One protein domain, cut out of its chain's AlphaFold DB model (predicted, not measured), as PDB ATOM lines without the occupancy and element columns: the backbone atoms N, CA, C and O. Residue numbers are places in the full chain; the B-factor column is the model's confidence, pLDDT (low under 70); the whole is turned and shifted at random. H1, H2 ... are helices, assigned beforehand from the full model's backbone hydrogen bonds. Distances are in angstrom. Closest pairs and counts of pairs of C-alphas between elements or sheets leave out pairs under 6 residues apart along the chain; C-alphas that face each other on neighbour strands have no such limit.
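What this domain is: This is residues 7 to 99 of the 101 residues of an uncharacterized protein of Mycobacterium sp. BK558 (UniProt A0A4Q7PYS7). Three long helices, H1, H2 and H4, cross one another at large angles with their centres in a triangle, and H1 touches the other two. The short helix H3 packs on the later part of H2, where the chain turns back toward H4; toward the other end of the longest axis lie a long loop, residues 78 to 90, and the short helix H5, which touches no helix. Here are 93 printed residues with five named helices, in the order H1, H2, H3, H4, H5, and no named strand: the class is all helix. The whole is compact, with a radius of gyration of the C-alphas of 13.8 A and spans of 40 by 30 by 22 A.

How they stand to each other: Begin with H1, residues 7 to 23, and look next at H2, residues 29 to 47. They touch, with residues 29 to 37 alone on the side of H2; the closest C-alphas are those of Ala 12 and Arg 33, 4.9 A apart. The two run opposite ways at a steep tilt of 69.6 degrees, only just short of about perpendicular. Go on to H3, residues 51 to 57: residues 40 to 44 of H2 alone touch it, closest at the C-alphas of Ala 44 and Ala 54, 5.3 A apart, and the lines are about perpendicular at 85 degrees. H3 and H4, residues 60 to 77, meet only through their link. Return to H1 and you find that H4 touches it, closest at the C-alphas of Leu 19 and Ala 67, 5.7 A apart, the same way at a steep tilt of 50 degrees. H2 and H4 are near each other. H5, residues 91 to 97, is close but not clearly touching H2, with the C-alphas of Ala 31 and Leu 91 7.8 A apart; it is apart from H1, H3 and H4. In H1, H2 and H4 every O i to N i+4 pair is within hydrogen-bond range; H3 has 0 of 3 and H5 1 of 3, and each has 3 of 4 O i to N i+3 pairs within range.

Where its parts are: Find C-alpha 7 at (50.209, 53.092, 8.237); from there H1 runs 23.5 A to C-alpha 23. H2 runs 26.6 A from Glu 29 to Met 47, at (66.094, 41.832, 14.491). H3 goes from Arg 51 to Tyr 57, and H4 runs 25.9 A from Asn 60 to Arg 77. H5 goes from Leu 91 to Ser 97, ending at (42.733, 25.657, 17.922).

The domain as a whole: Look for the two C-alphas farthest apart at Arg 48 and Gly 85, 41.1 A. The printed part has no cut. The link from H4 to H5, 13 residues, is long; the other three are tight. Mean pLDDT of the printed part is 85.9, but residues 79 to 99 are under 70.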
ATOM      1  N   TRP A   7      49.289  54.041   8.871       95.31
ATOM      2  CA  TRP A   7      50.209  53.092   8.237       95.31
ATOM      3  C   TRP A   7      49.767  51.626   8.362       95.31
ATOM      4  O   TRP A   7      50.015  50.823   7.472       95.31
ATOM      5  N   LEU A   8      49.151  51.258   9.488       95.50
ATOM      6  CA  LEU A   8      48.729  49.880   9.724       95.50
ATOM      7  C   LEU A   8      47.406  49.596   9.001       95.50
ATOM      8  O   LEU A   8      47.220  48.484   8.519       95.50
ATOM      9  N   ASP A   9      46.542  50.606   8.889       95.75
ATOM     10  CA  ASP A   9      45.305  50.541   8.110       95.75
ATOM     11  C   ASP A   9      45.622  50.384   6.610       95.75
ATOM     12  O   ASP A   9      45.094  49.478   5.970       95.75
ATOM     13  N   ASP A  10      46.584  51.146   6.072       97.31
ATOM     14  CA  ASP A  10      47.019  51.027   4.669       97.31
ATOM     15  C   ASP A  10      47.556  49.622   4.346       97.31
ATOM     16  O   ASP A  10      47.241  49.024   3.313       97.31
ATOM     17  N   ARG A  11      48.383  49.062   5.241       97.88
ATOM     18  CA  ARG A  11      48.946  47.714   5.070       97.88
ATOM     19  C   ARG A  11      47.880  46.631   5.220       97.88
ATOM     20  O   ARG A  11      47.908  45.665   4.460       97.88
ATOM     21  N   ALA A  12      46.938  46.802   6.149       97.38
ATOM     22  CA  ALA A  12      45.810  45.891   6.318       97.38
ATOM     23  C   ALA A  12      44.901  45.895   5.086       97.38
ATOM     24  O   ALA A  12      44.547  44.823   4.599       97.38
ATOM     25  N   GLY A  13      44.601  47.070   4.530       97.81
ATOM     26  CA  GLY A  13      43.849  47.204   3.284       97.81
ATOM     27  C   GLY A  13      44.529  46.491   2.115       97.81
ATOM     28  O   GLY A  13      43.878  45.740   1.391       97.81
ATOM     29  N   LEU A  14      45.853  46.640   1.977       98.00
ATOM     30  CA  LEU A  14      46.616  45.909   0.961       98.00
ATOM     31  C   LEU A  14      46.536  44.389   1.163       98.00
ATOM     32  O   LEU A  14      46.318  43.663   0.196       98.00
ATOM     33  N   LEU A  15      46.695  43.899   2.395       97.94
ATOM     34  CA  LEU A  15      46.607  42.467   2.686       97.94
ATOM     35  C   LEU A  15      45.219  41.905   2.346       97.94
ATOM     36  O   LEU A  15      45.123  40.865   1.697       97.94
ATOM     37  N   VAL A  16      44.154  42.615   2.736       98.25
ATOM     38  CA  VAL A  16      42.763  42.263   2.404       98.25
ATOM     39  C   VAL A  16      42.576  42.182   0.889       98.25
ATOM     40  O   VAL A  16      42.045  41.187   0.397       98.25
ATOM     41  N   ALA A  17      43.040  43.195   0.149       98.00
ATOM     42  CA  ALA A  17      42.918  43.233  -1.304       98.00
ATOM     43  C   ALA A  17      43.657  42.061  -1.966       98.00
ATOM     44  O   ALA A  17      43.069  41.341  -2.767       98.00
ATOM     45  N   VAL A  18      44.908  41.798  -1.574       97.81
ATOM     46  CA  VAL A  18      45.703  40.701  -2.149       97.81
ATOM     47  C   VAL A  18      45.063  39.338  -1.865       97.81
ATOM     48  O   VAL A  18      44.987  38.504  -2.767       97.81
ATOM     49  N   LEU A  19      44.578  39.106  -0.642       96.94
ATOM     50  CA  LEU A  19      43.892  37.861  -0.282       96.94
ATOM     51  C   LEU A  19      42.607  37.656  -1.091       96.94
ATOM     52  O   LEU A  19      42.354  36.544  -1.560       96.94
ATOM     53  N   ALA A  20      41.828  38.717  -1.299       96.56
ATOM     54  CA  ALA A  20      40.598  38.649  -2.076       96.56
ATOM     55  C   ALA A  20      40.874  38.431  -3.571       96.56
ATOM     56  O   ALA A  20      40.300  37.527  -4.177       96.56
ATOM     57  N   GLU A  21      41.764  39.233  -4.157       96.38
ATOM     58  CA  GLU A  21      42.014  39.263  -5.601       96.38
ATOM     59  C   GLU A  21      42.797  38.047  -6.098       96.38
ATOM     60  O   GLU A  21      42.481  37.511  -7.159       96.38
ATOM     61  N   ARG A  22      43.817  37.597  -5.354       95.50
ATOM     62  CA  ARG A  22      44.677  36.484  -5.794       95.50
ATOM     63  C   ARG A  22      44.210  35.125  -5.309       95.50
ATOM     64  O   ARG A  22      44.361  34.145  -6.030       95.50
ATOM     65  N   HIS A  23      43.677  35.070  -4.092       93.62
ATOM     66  CA  HIS A  23      43.412  33.805  -3.401       93.62
ATOM     67  C   HIS A  23      41.919  33.547  -3.174       93.62
ATOM     68  O   HIS A  23      41.548  32.479  -2.693       93.62
ATOM     69  N   GLY A  24      41.043  34.503  -3.512       93.81
ATOM     70  CA  GLY A  24      39.601  34.384  -3.279       93.81
ATOM     71  C   GLY A  24      39.226  34.311  -1.794       93.81
ATOM     72  O   GLY A  24      38.129  33.857  -1.457       93.81
ATOM     73  N   LEU A  25      40.130  34.734  -0.905       94.19
ATOM     74  CA  LEU A  25      39.963  34.682   0.543       94.19
ATOM     75  C   LEU A  25      39.428  36.012   1.063       94.19
ATOM     76  O   LEU A  25      39.916  37.084   0.721       94.19
ATOM     77  N   THR A  26      38.418  35.944   1.927       94.38
ATOM     78  CA  THR A  26      37.856  37.127   2.590       94.38
ATOM     79  C   THR A  26      38.299  37.158   4.044       94.38
ATOM     80  O   THR A  26      38.116  36.185   4.773       94.38
ATOM     81  N   VAL A  27      38.852  38.290   4.474       93.38
ATOM     82  CA  VAL A  27      39.257  38.549   5.858       93.38
ATOM     83  C   VAL A  27      38.789  39.942   6.266       93.38
ATOM     84  O   VAL A  27      38.722  40.847   5.436       93.38
ATOM     85  N   SER A  28      38.433  40.121   7.539       94.94
ATOM     86  CA  SER A  28      38.120  41.451   8.056       94.94
ATOM     87  C   SER A  28      39.386  42.299   8.159       94.94
ATOM     88  O   SER A  28      40.464  41.802   8.494       94.94
ATOM     89  N   GLU A  29      39.254  43.604   7.937       93.56
ATOM     90  CA  GLU A  29      40.377  44.536   8.068       93.56
ATOM     91  C   GLU A  29      40.999  44.486   9.473       93.56
ATOM     92  O   GLU A  29      42.215  44.529   9.617       93.56
ATOM     93  N   ASP A  30      40.187  44.305  10.521       94.31
ATOM     94  CA  ASP A  30      40.675  44.163  11.898       94.31
ATOM     95  C   ASP A  30      41.558  42.918  12.092       94.31
ATOM     96  O   ASP A  30      42.559  42.981  12.809       94.31
ATOM     97  N   ALA A  31      41.225  41.797  11.444       94.31
ATOM     98  CA  ALA A  31      42.036  40.584  11.504       94.31
ATOM     99  C   ALA A  31      43.356  40.755  10.739       94.31
ATOM    100  O   ALA A  31      44.407  40.457  11.306       94.31
ATOM    101  N   ALA A  32      43.305  41.329   9.532       95.69
ATOM    102  CA  ALA A  32      44.493  41.664   8.744       95.69
ATOM    103  C   ALA A  32      45.419  42.638   9.492       95.69
ATOM    104  O   ALA A  32      46.637  42.455   9.533       95.69
ATOM    105  N   ARG A  33      44.841  43.640  10.167       95.81
ATOM    106  CA  ARG A  33      45.575  44.587  11.014       95.81
ATOM    107  C   ARG A  33      46.314  43.878  12.145       95.81
ATOM    108  O   ARG A  33      47.459  44.223  12.441       95.81
ATOM    109  N   GLN A  34      45.661  42.905  12.779       95.50
ATOM    110  CA  GLN A  34      46.277  42.112  13.838       95.50
ATOM    111  C   GLN A  34      47.420  41.247  13.297       95.50
ATOM    112  O   GLN A  34      48.484  41.243  13.904       95.50
ATOM    113  N   ASP A  35      47.239  40.586  12.152       94.94
ATOM    114  CA  ASP A  35      48.284  39.738  11.562       94.94
ATOM    115  C   ASP A  35      49.544  40.555  11.228       94.94
ATOM    116  O   ASP A  35      50.656  40.168  11.590       94.94
ATOM    117  N   ILE A  36      49.380  41.748  10.645       95.69
ATOM    118  CA  ILE A  36      50.504  42.656  10.358       95.69
ATOM    119  C   ILE A  36      51.125  43.192  11.650       95.69
ATOM    120  O   ILE A  36      52.340  43.365  11.738       95.69
ATOM    121  N   SER A  37      50.310  43.471  12.669       95.56
ATOM    122  CA  SER A  37      50.811  43.897  13.976       95.56
ATOM    123  C   SER A  37      51.692  42.826  14.622       95.56
ATOM    124  O   SER A  37      52.742  43.173  15.173       95.56
ATOM    125  N   ASP A  38      51.269  41.565  14.557       95.88
ATOM    126  CA  ASP A  38      51.978  40.424  15.136       95.88
ATOM    127  C   ASP A  38      53.276  40.136  14.373       95.88
ATOM    128  O   ASP A  38      54.319  39.916  14.996       95.88
ATOM    129  N   ASP A  39      53.242  40.208  13.039       94.06
ATOM    130  CA  ASP A  39      54.429  40.093  12.186       94.06
ATOM    131  C   ASP A  39      55.436  41.216  12.473       94.06
ATOM    132  O   ASP A  39      56.623  40.965  12.680       94.06
ATOM    133  N   LEU A  40      54.959  42.453  12.632       95.81
ATOM    134  CA  LEU A  40      55.803  43.589  12.992       95.81
ATOM    135  C   LEU A  40      56.471  43.408  14.371       95.81
ATOM    136  O   LEU A  40      57.652  43.729  14.527       95.81
ATOM    137  N   ASP A  41      55.751  42.878  15.367       96.44
ATOM    138  CA  ASP A  41      56.328  42.540  16.680       96.44
ATOM    139  C   ASP A  41      57.305  41.367  16.594       96.44
ATOM    140  O   ASP A  41      58.276  41.295  17.355       96.44
ATOM    141  N   HIS A  42      57.059  40.424  15.690       96.00
ATOM    142  CA  HIS A  42      57.977  39.329  15.432       96.00
ATOM    143  C   HIS A  42      59.285  39.831  14.810       96.00
ATOM    144  O   HIS A  42      60.348  39.546  15.362       96.00
ATOM    145  N   LEU A  43      59.220  40.646  13.753       96.00
ATOM    146  CA  LEU A  43      60.385  41.248  13.099       96.00
ATOM    147  C   LEU A  43      61.195  42.115  14.063       96.00
ATOM    148  O   LEU A  43      62.416  41.974  14.148       96.00
ATOM    149  N   ALA A  44      60.523  42.962  14.848       97.44
ATOM    150  CA  ALA A  44      61.182  43.789  15.856       97.44
ATOM    151  C   ALA A  44      61.975  42.939  16.864       97.44
ATOM    152  O   ALA A  44      63.130  43.248  17.167       97.44
ATOM    153  N   ARG A  45      61.389  41.831  17.342       97.94
ATOM    154  CA  ARG A  45      62.064  40.898  18.258       97.94
ATOM    155  C   ARG A  45      63.212  40.149  17.590       97.94
ATOM    156  O   ARG A  45      64.287  40.068  18.178       97.94
ATOM    157  N   LEU A  46      62.998  39.627  16.384       96.88
ATOM    158  CA  LEU A  46      63.986  38.839  15.645       96.88
ATOM    159  C   LEU A  46      65.225  39.676  15.310       96.88
ATOM    160  O   LEU A  46      66.350  39.229  15.514       96.88
ATOM    161  N   MET A  47      65.017  40.913  14.864       96.81
ATOM    162  CA  MET A  47      66.094  41.832  14.491       96.81
ATOM    163  C   MET A  47      66.657  42.621  15.678       96.81
ATOM    164  O   MET A  47      67.652  43.324  15.527       96.81
ATOM    165  N   ARG A  48      66.032  42.513  16.860       97.44
ATOM    166  CA  ARG A  48      66.376  43.271  18.076       97.44
ATOM    167  C   ARG A  48      66.347  44.789  17.857       97.44
ATOM    168  O   ARG A  48      67.205  45.515  18.358       97.44
ATOM    169  N   ILE A  49      65.338  45.265  17.130       97.94
ATOM    170  CA  ILE A  49      65.114  46.685  16.827       97.94
ATOM    171  C   ILE A  49      63.778  47.169  17.392       97.94
ATOM    172  O   ILE A  49      62.903  46.388  17.761       97.94
ATOM    173  N   GLY A  50      63.594  48.488  17.440       96.50
ATOM    174  CA  GLY A  50      62.315  49.075  17.825       96.50
ATOM    175  C   GLY A  50      61.216  48.815  16.790       96.50
ATOM    176  O   GLY A  50      61.464  48.805  15.584       96.50
ATOM    177  N   ARG A  51      59.964  48.711  17.253       95.44
ATOM    178  CA  ARG A  51      58.778  48.487  16.402       95.44
ATOM    179  C   ARG A  51      58.620  49.522  15.281       95.44
ATOM    180  O   ARG A  51      58.154  49.185  14.200       95.44
ATOM    181  N   GLN A  52      59.023  50.776  15.508       95.88
ATOM    182  CA  GLN A  52      59.008  51.798  14.452       95.88
ATOM    183  C   GLN A  52      60.044  51.524  13.356       95.88
ATOM    184  O   GLN A  52      59.730  51.713  12.188       95.88
ATOM    185  N   ALA A  53      61.238  51.037  13.708       96.31
ATOM    186  CA  ALA A  53      62.268  50.678  12.733       96.31
ATOM    187  C   ALA A  53      61.865  49.436  11.920       96.31
ATOM    188  O   ALA A  53      62.081  49.391  10.713       96.31
ATOM    189  N   ALA A  54      61.193  48.472  12.557       96.75
ATOM    190  CA  ALA A  54      60.697  47.269  11.891       96.75
ATOM    191  C   ALA A  54      59.702  47.565  10.748       96.75
ATOM    192  O   ALA A  54      59.621  46.796   9.793       96.75
ATOM    193  N   LYS A  55      59.001  48.712  10.775       96.81
ATOM    194  CA  LYS A  55      58.066  49.107   9.704       96.81
ATOM    195  C   LYS A  55      58.732  49.207   8.332       96.81
ATOM    196  O   LYS A  55      58.058  48.988   7.331       96.81
ATOM    197  N   ALA A  56      60.028  49.524   8.281       95.94
ATOM    198  CA  ALA A  56      60.783  49.614   7.032       95.94
ATOM    199  C   ALA A  56      60.900  48.262   6.303       95.94
ATOM    200  O   ALA A  56      61.094  48.241   5.091       95.94
ATOM    201  N   TYR A  57      60.739  47.150   7.027       95.00
ATOM    202  CA  TYR A  57      60.837  45.793   6.488       95.00
ATOM    203  C   TYR A  57      59.478  45.214   6.074       95.00
ATOM    204  O   TYR A  57      59.429  44.273   5.289       95.00
ATOM    205  N   VAL A  58      58.366  45.812   6.517       95.00
ATOM    206  CA  VAL A  58      57.011  45.434   6.083       95.00
ATOM    207  C   VAL A  58      56.688  46.150   4.766       95.00
ATOM    208  O   VAL A  58      55.953  47.145   4.703       95.00
ATOM    209  N   THR A  59      57.330  45.668   3.705       96.00
ATOM    210  CA  THR A  59      57.167  46.170   2.336       96.00
ATOM    211  C   THR A  59      55.887  45.628   1.693       96.00
ATOM    212  O   THR A  59      55.287  44.673   2.178       96.00
ATOM    213  N   ASN A  60      55.466  46.211   0.566       97.38
ATOM    214  CA  ASN A  60      54.327  45.684  -0.197       97.38
ATOM    215  C   ASN A  60      54.558  44.233  -0.647       97.38
ATOM    216  O   ASN A  60      53.608  43.459  -0.704       97.38
ATOM    217  N   GLU A  61      55.804  43.875  -0.966       96.25
ATOM    218  CA  GLU A  61      56.150  42.511  -1.357       96.25
ATOM    219  C   GLU A  61      56.038  41.555  -0.172       96.25
ATOM    220  O   GLU A  61      55.473  40.476  -0.315       96.25
ATOM    221  N   GLU A  62      56.435  41.986   1.029       96.38
ATOM    222  CA  GLU A  62      56.229  41.153   2.214       96.38
ATOM    223  C   GLU A  62      54.763  40.990   2.599       96.38
ATOM    224  O   GLU A  62      54.368  39.931   3.081       96.38
ATOM    225  N   ILE A  63      53.917  41.985   2.324       97.38
ATOM    226  CA  ILE A  63      52.467  41.814   2.470       97.38
ATOM    227  C   ILE A  63      51.932  40.761   1.486       97.38
ATOM    228  O   ILE A  63      51.076  39.958   1.859       97.38
ATOM    229  N   ARG A  64      52.448  40.709   0.251       96.56
ATOM    230  CA  ARG A  64      52.062  39.674  -0.728       96.56
ATOM    231  C   ARG A  64      52.550  38.289  -0.307       96.56
ATOM    232  O   ARG A  64      51.747  37.365  -0.260       96.56
ATOM    233  N   SER A  65      53.811  38.180   0.102       96.25
ATOM    234  CA  SER A  65      54.399  36.964   0.683       96.25
ATOM    235  C   SER A  65      53.601  36.475   1.900       96.25
ATOM    236  O   SER A  65      53.293  35.289   2.031       96.25
ATOM    237  N   MET A  66      53.172  37.392   2.774       96.06
ATOM    238  CA  MET A  66      52.282  37.073   3.889       96.06
ATOM    239  C   MET A  66      50.938  36.513   3.411       96.06
ATOM    240  O   MET A  66      50.492  35.505   3.957       96.06
ATOM    241  N   ALA A  67      50.316  37.119   2.396       96.62
ATOM    242  CA  ALA A  67      49.067  36.622   1.821       96.62
ATOM    243  C   ALA A  67      49.223  35.201   1.256       96.62
ATOM    244  O   ALA A  67      48.384  34.345   1.533       96.62
ATOM    245  N   ASP A  68      50.322  34.927   0.548       95.81
ATOM    246  CA  ASP A  68      50.623  33.600  -0.001       95.81
ATOM    247  C   ASP A  68      50.789  32.556   1.116       95.81
ATOM    248  O   ASP A  68      50.227  31.461   1.041       95.81
ATOM    249  N   ARG A  69      51.481  32.906   2.212       95.06
ATOM    250  CA  ARG A  69      51.611  32.031   3.395       95.06
ATOM    251  C   ARG A  69      50.269  31.761   4.076       95.06
ATOM    252  O   ARG A  69      50.026  30.637   4.515       95.06
ATOM    253  N   ILE A  70      49.407  32.774   4.185       93.88
ATOM    254  CA  ILE A  70      48.055  32.619   4.743       93.88
ATOM    255  C   ILE A  70      47.231  31.688   3.851       93.88
ATOM    256  O   ILE A  70      46.626  30.748   4.363       93.88
ATOM    257  N   ALA A  71      47.244  31.910   2.537       93.12
ATOM    258  CA  ALA A  71      46.495  31.103   1.582       93.12
ATOM    259  C   ALA A  71      46.943  29.638   1.586       93.12
ATOM    260  O   ALA A  71      46.100  28.745   1.692       93.12
ATOM    261  N   ALA A  72      48.257  29.393   1.578       91.75
ATOM    262  CA  ALA A  72      48.811  28.050   1.710       91.75
ATOM    263  C   ALA A  72      48.341  27.386   3.011       91.75
ATOM    264  O   ALA A  72      47.786  26.293   2.983       91.75
ATOM    265  N   ALA A  73      48.460  28.072   4.152       91.06
ATOM    266  CA  ALA A  73      48.011  27.522   5.428       91.06
ATOM    267  C   ALA A  73      46.505  27.199   5.445       91.06
ATOM    268  O   ALA A  73      46.110  26.207   6.058       91.06
ATOM    269  N   VAL A  74      45.667  28.018   4.801       89.62
ATOM    270  CA  VAL A  74      44.224  27.761   4.666       89.62
ATOM    271  C   VAL A  74      43.963  26.529   3.795       89.62
ATOM    272  O   VAL A  74      43.164  25.684   4.196       89.62
ATOM    273  N   ALA A  75      44.651  26.391   2.659       87.38
ATOM    274  CA  ALA A  75      44.513  25.238   1.769       87.38
ATOM    275  C   ALA A  75      44.897  23.920   2.467       87.38
ATOM    276  O   ALA A  75      44.114  22.969   2.456       87.38
ATOM    277  N   GLU A  76      46.030  23.906   3.177       86.94
ATOM    278  CA  GLU A  76      46.486  22.748   3.962       86.94
ATOM    279  C   GLU A  76      45.441  22.313   5.003       86.94
ATOM    280  O   GLU A  76      45.182  21.127   5.204       86.94
ATOM    281  N   ARG A  77      44.792  23.279   5.664       84.75
ATOM    282  CA  ARG A  77      43.767  23.015   6.687       84.75
ATOM    283  C   ARG A  77      42.435  22.567   6.102       84.75
ATOM    284  O   ARG A  77      41.721  21.815   6.760       84.75
ATOM    285  N   ALA A  78      42.105  23.016   4.894       80.69
ATOM    286  CA  ALA A  78      40.930  22.556   4.162       80.69
ATOM    287  C   ALA A  78      41.080  21.105   3.663       80.69
ATOM    288  O   ALA A  78      40.105  20.529   3.186       80.69
ATOM    289  N   GLY A  79      42.270  20.500   3.795       67.31
ATOM    290  CA  GLY A  79      42.536  19.123   3.375       67.31
ATOM    291  C   GLY A  79      42.532  18.940   1.856       67.31
ATOM    292  O   GLY A  79      42.408  17.814   1.381       67.31
ATOM    293  N   ALA A  80      42.638  20.033   1.098       55.75
ATOM    294  CA  ALA A  80      42.554  20.021  -0.353       55.75
ATOM    295  C   ALA A  80      43.954  20.106  -0.986       55.75
ATOM    296  O   ALA A  80      44.719  21.006  -0.631       55.75
ATOM    297  N   PRO A  81      44.286  19.267  -1.987       47.75
ATOM    298  CA  PRO A  81      45.192  19.724  -3.032       47.75
ATOM    299  C   PRO A  81      44.494  20.899  -3.743       47.75
ATOM    300  O   PRO A  81      43.335  20.770  -4.133       47.75
ATOM    301  N   ALA A  82      45.142  22.065  -3.857       45.34
ATOM    302  CA  ALA A  82      44.591  23.218  -4.595       45.34
ATOM    303  C   ALA A  82      44.137  22.806  -6.022       45.34
ATOM    304  O   ALA A  82      44.719  21.845  -6.535       45.34
ATOM    305  N   PRO A  83      43.219  23.508  -6.734       61.38
ATOM    306  CA  PRO A  83      42.635  24.842  -6.508       61.38
ATOM    307  C   PRO A  83      41.087  24.910  -6.717       61.38
ATOM    308  O   PRO A  83      40.426  23.900  -6.912       61.38
ATOM    309  N   GLU A  84      40.552  26.141  -6.738       45.78
ATOM    310  CA  GLU A  84      39.188  26.577  -7.119       45.78
ATOM    311  C   GLU A  84      38.070  26.481  -6.063       45.78
ATOM    312  O   GLU A  84      37.658  25.418  -5.617       45.78
ATOM    313  N   GLY A  85      37.495  27.648  -5.740       45.09
ATOM    314  CA  GLY A  85      36.165  27.742  -5.130       45.09
ATOM    315  C   GLY A  85      36.133  28.129  -3.652       45.09
ATOM    316  O   GLY A  85      35.902  27.299  -2.786       45.09
ATOM    317  N   ARG A  86      36.298  29.432  -3.385       48.59
ATOM    318  CA  ARG A  86      35.709  30.211  -2.274       48.59
ATOM    319  C   ARG A  86      35.336  29.416  -1.006       48.59
ATOM    320  O   ARG A  86      34.167  29.135  -0.759       48.59
ATOM    321  N   HIS A  87      36.319  29.175  -0.140       57.25
ATOM    322  CA  HIS A  87      36.085  28.728   1.233       57.25
ATOM    323  C   HIS A  87      36.094  29.928   2.192       57.25
ATOM    324  O   HIS A  87      37.119  30.577   2.396       57.25
ATOM    325  N   VAL A  88      34.943  30.233   2.794       50.59
ATOM    326  CA  VAL A  88      34.842  31.219   3.880       50.59
ATOM    327  C   VAL A  88      35.263  30.529   5.178       50.59
ATOM    328  O   VAL A  88      34.552  29.652   5.663       50.59
ATOM    329  N   VAL A  89      36.418  30.907   5.733       59.25
ATOM    330  CA  VAL A  89      36.907  30.381   7.018       59.25
ATOM    331  C   VAL A  89      36.863  31.485   8.070       59.25
ATOM    332  O   VAL A  89      37.480  32.538   7.910       59.25
ATOM    333  N   ASP A  90      36.146  31.238   9.165       52.34
ATOM    334  CA  ASP A  90      36.137  32.113  10.337       52.34
ATOM    335  C   ASP A  90      37.470  32.005  11.104       52.34
ATOM    336  O   ASP A  90      37.733  31.062  11.857       52.34
ATOM    337  N   LEU A  91      38.320  33.017  10.920       57.22
ATOM    338  CA  LEU A  91      39.646  33.135  11.533       57.22
ATOM    339  C   LEU A  91      39.605  33.195  13.072       57.22
ATOM    340  O   LEU A  91      40.605  32.868  13.723       57.22
ATOM    341  N   ALA A  92      38.473  33.574  13.681       57.09
ATOM    342  CA  ALA A  92      38.332  33.585  15.138       57.09
ATOM    343  C   ALA A  92      38.300  32.159  15.711       57.09
ATOM    344  O   ALA A  92      38.898  31.888  16.760       57.09
ATOM    345  N   THR A  93      37.664  31.236  14.990       53.47
ATOM    346  CA  THR A  93      37.631  29.813  15.336       53.47
ATOM    347  C   THR A  93      39.017  29.180  15.171       53.47
ATOM    348  O   THR A  93      39.462  28.408  16.027       53.47
ATOM    349  N   GLU A  94      39.768  29.601  14.152       56.44
ATOM    350  CA  GLU A  94      41.096  29.056  13.872       56.44
ATOM    351  C   GLU A  94      42.176  29.468  14.890       56.44
ATOM    352  O   GLU A  94      43.069  28.695  15.243       56.44
ATOM    353  N   ARG A  95      42.094  30.680  15.446       59.25
ATOM    354  CA  ARG A  95      43.045  31.131  16.481       59.25
ATOM    355  C   ARG A  95      42.887  30.370  17.806       59.25
ATOM    356  O   ARG A  95      43.845  30.275  18.575       59.25
ATOM    357  N   ARG A  96      41.707  29.795  18.078       52.84
ATOM    358  CA  ARG A  96      41.427  29.023  19.304       52.84
ATOM    359  C   ARG A  96      42.046  27.620  19.270       52.84
ATOM    360  O   ARG A  96      42.453  27.127  20.321       52.84
ATOM    361  N   SER A  97      42.168  27.007  18.091       51.44
ATOM    362  CA  SER A  97      42.733  25.657  17.922       51.44
ATOM    363  C   SER A  97      44.239  25.617  18.225       51.44
ATOM    364  O   SER A  97      44.722  24.703  18.893       51.44
ATOM    365  N   ARG A  98      44.978  26.667  17.837       57.41
ATOM    366  CA  ARG A  98      46.439  26.768  18.011       57.41
ATOM    367  C   ARG A  98      46.920  26.937  19.456       57.41
ATOM    368  O   ARG A  98      48.101  26.757  19.704       57.41
ATOM    369  N   ARG A  99      46.045  27.279  20.409       57.50
ATOM    370  CA  ARG A  99      46.411  27.422  21.837       57.50
ATOM    371  C   ARG A  99      46.297  26.127  22.649       57.50
ATOM    372  O   ARG A  99      46.654  26.130  23.821       57.50
TER     373      ARG A  99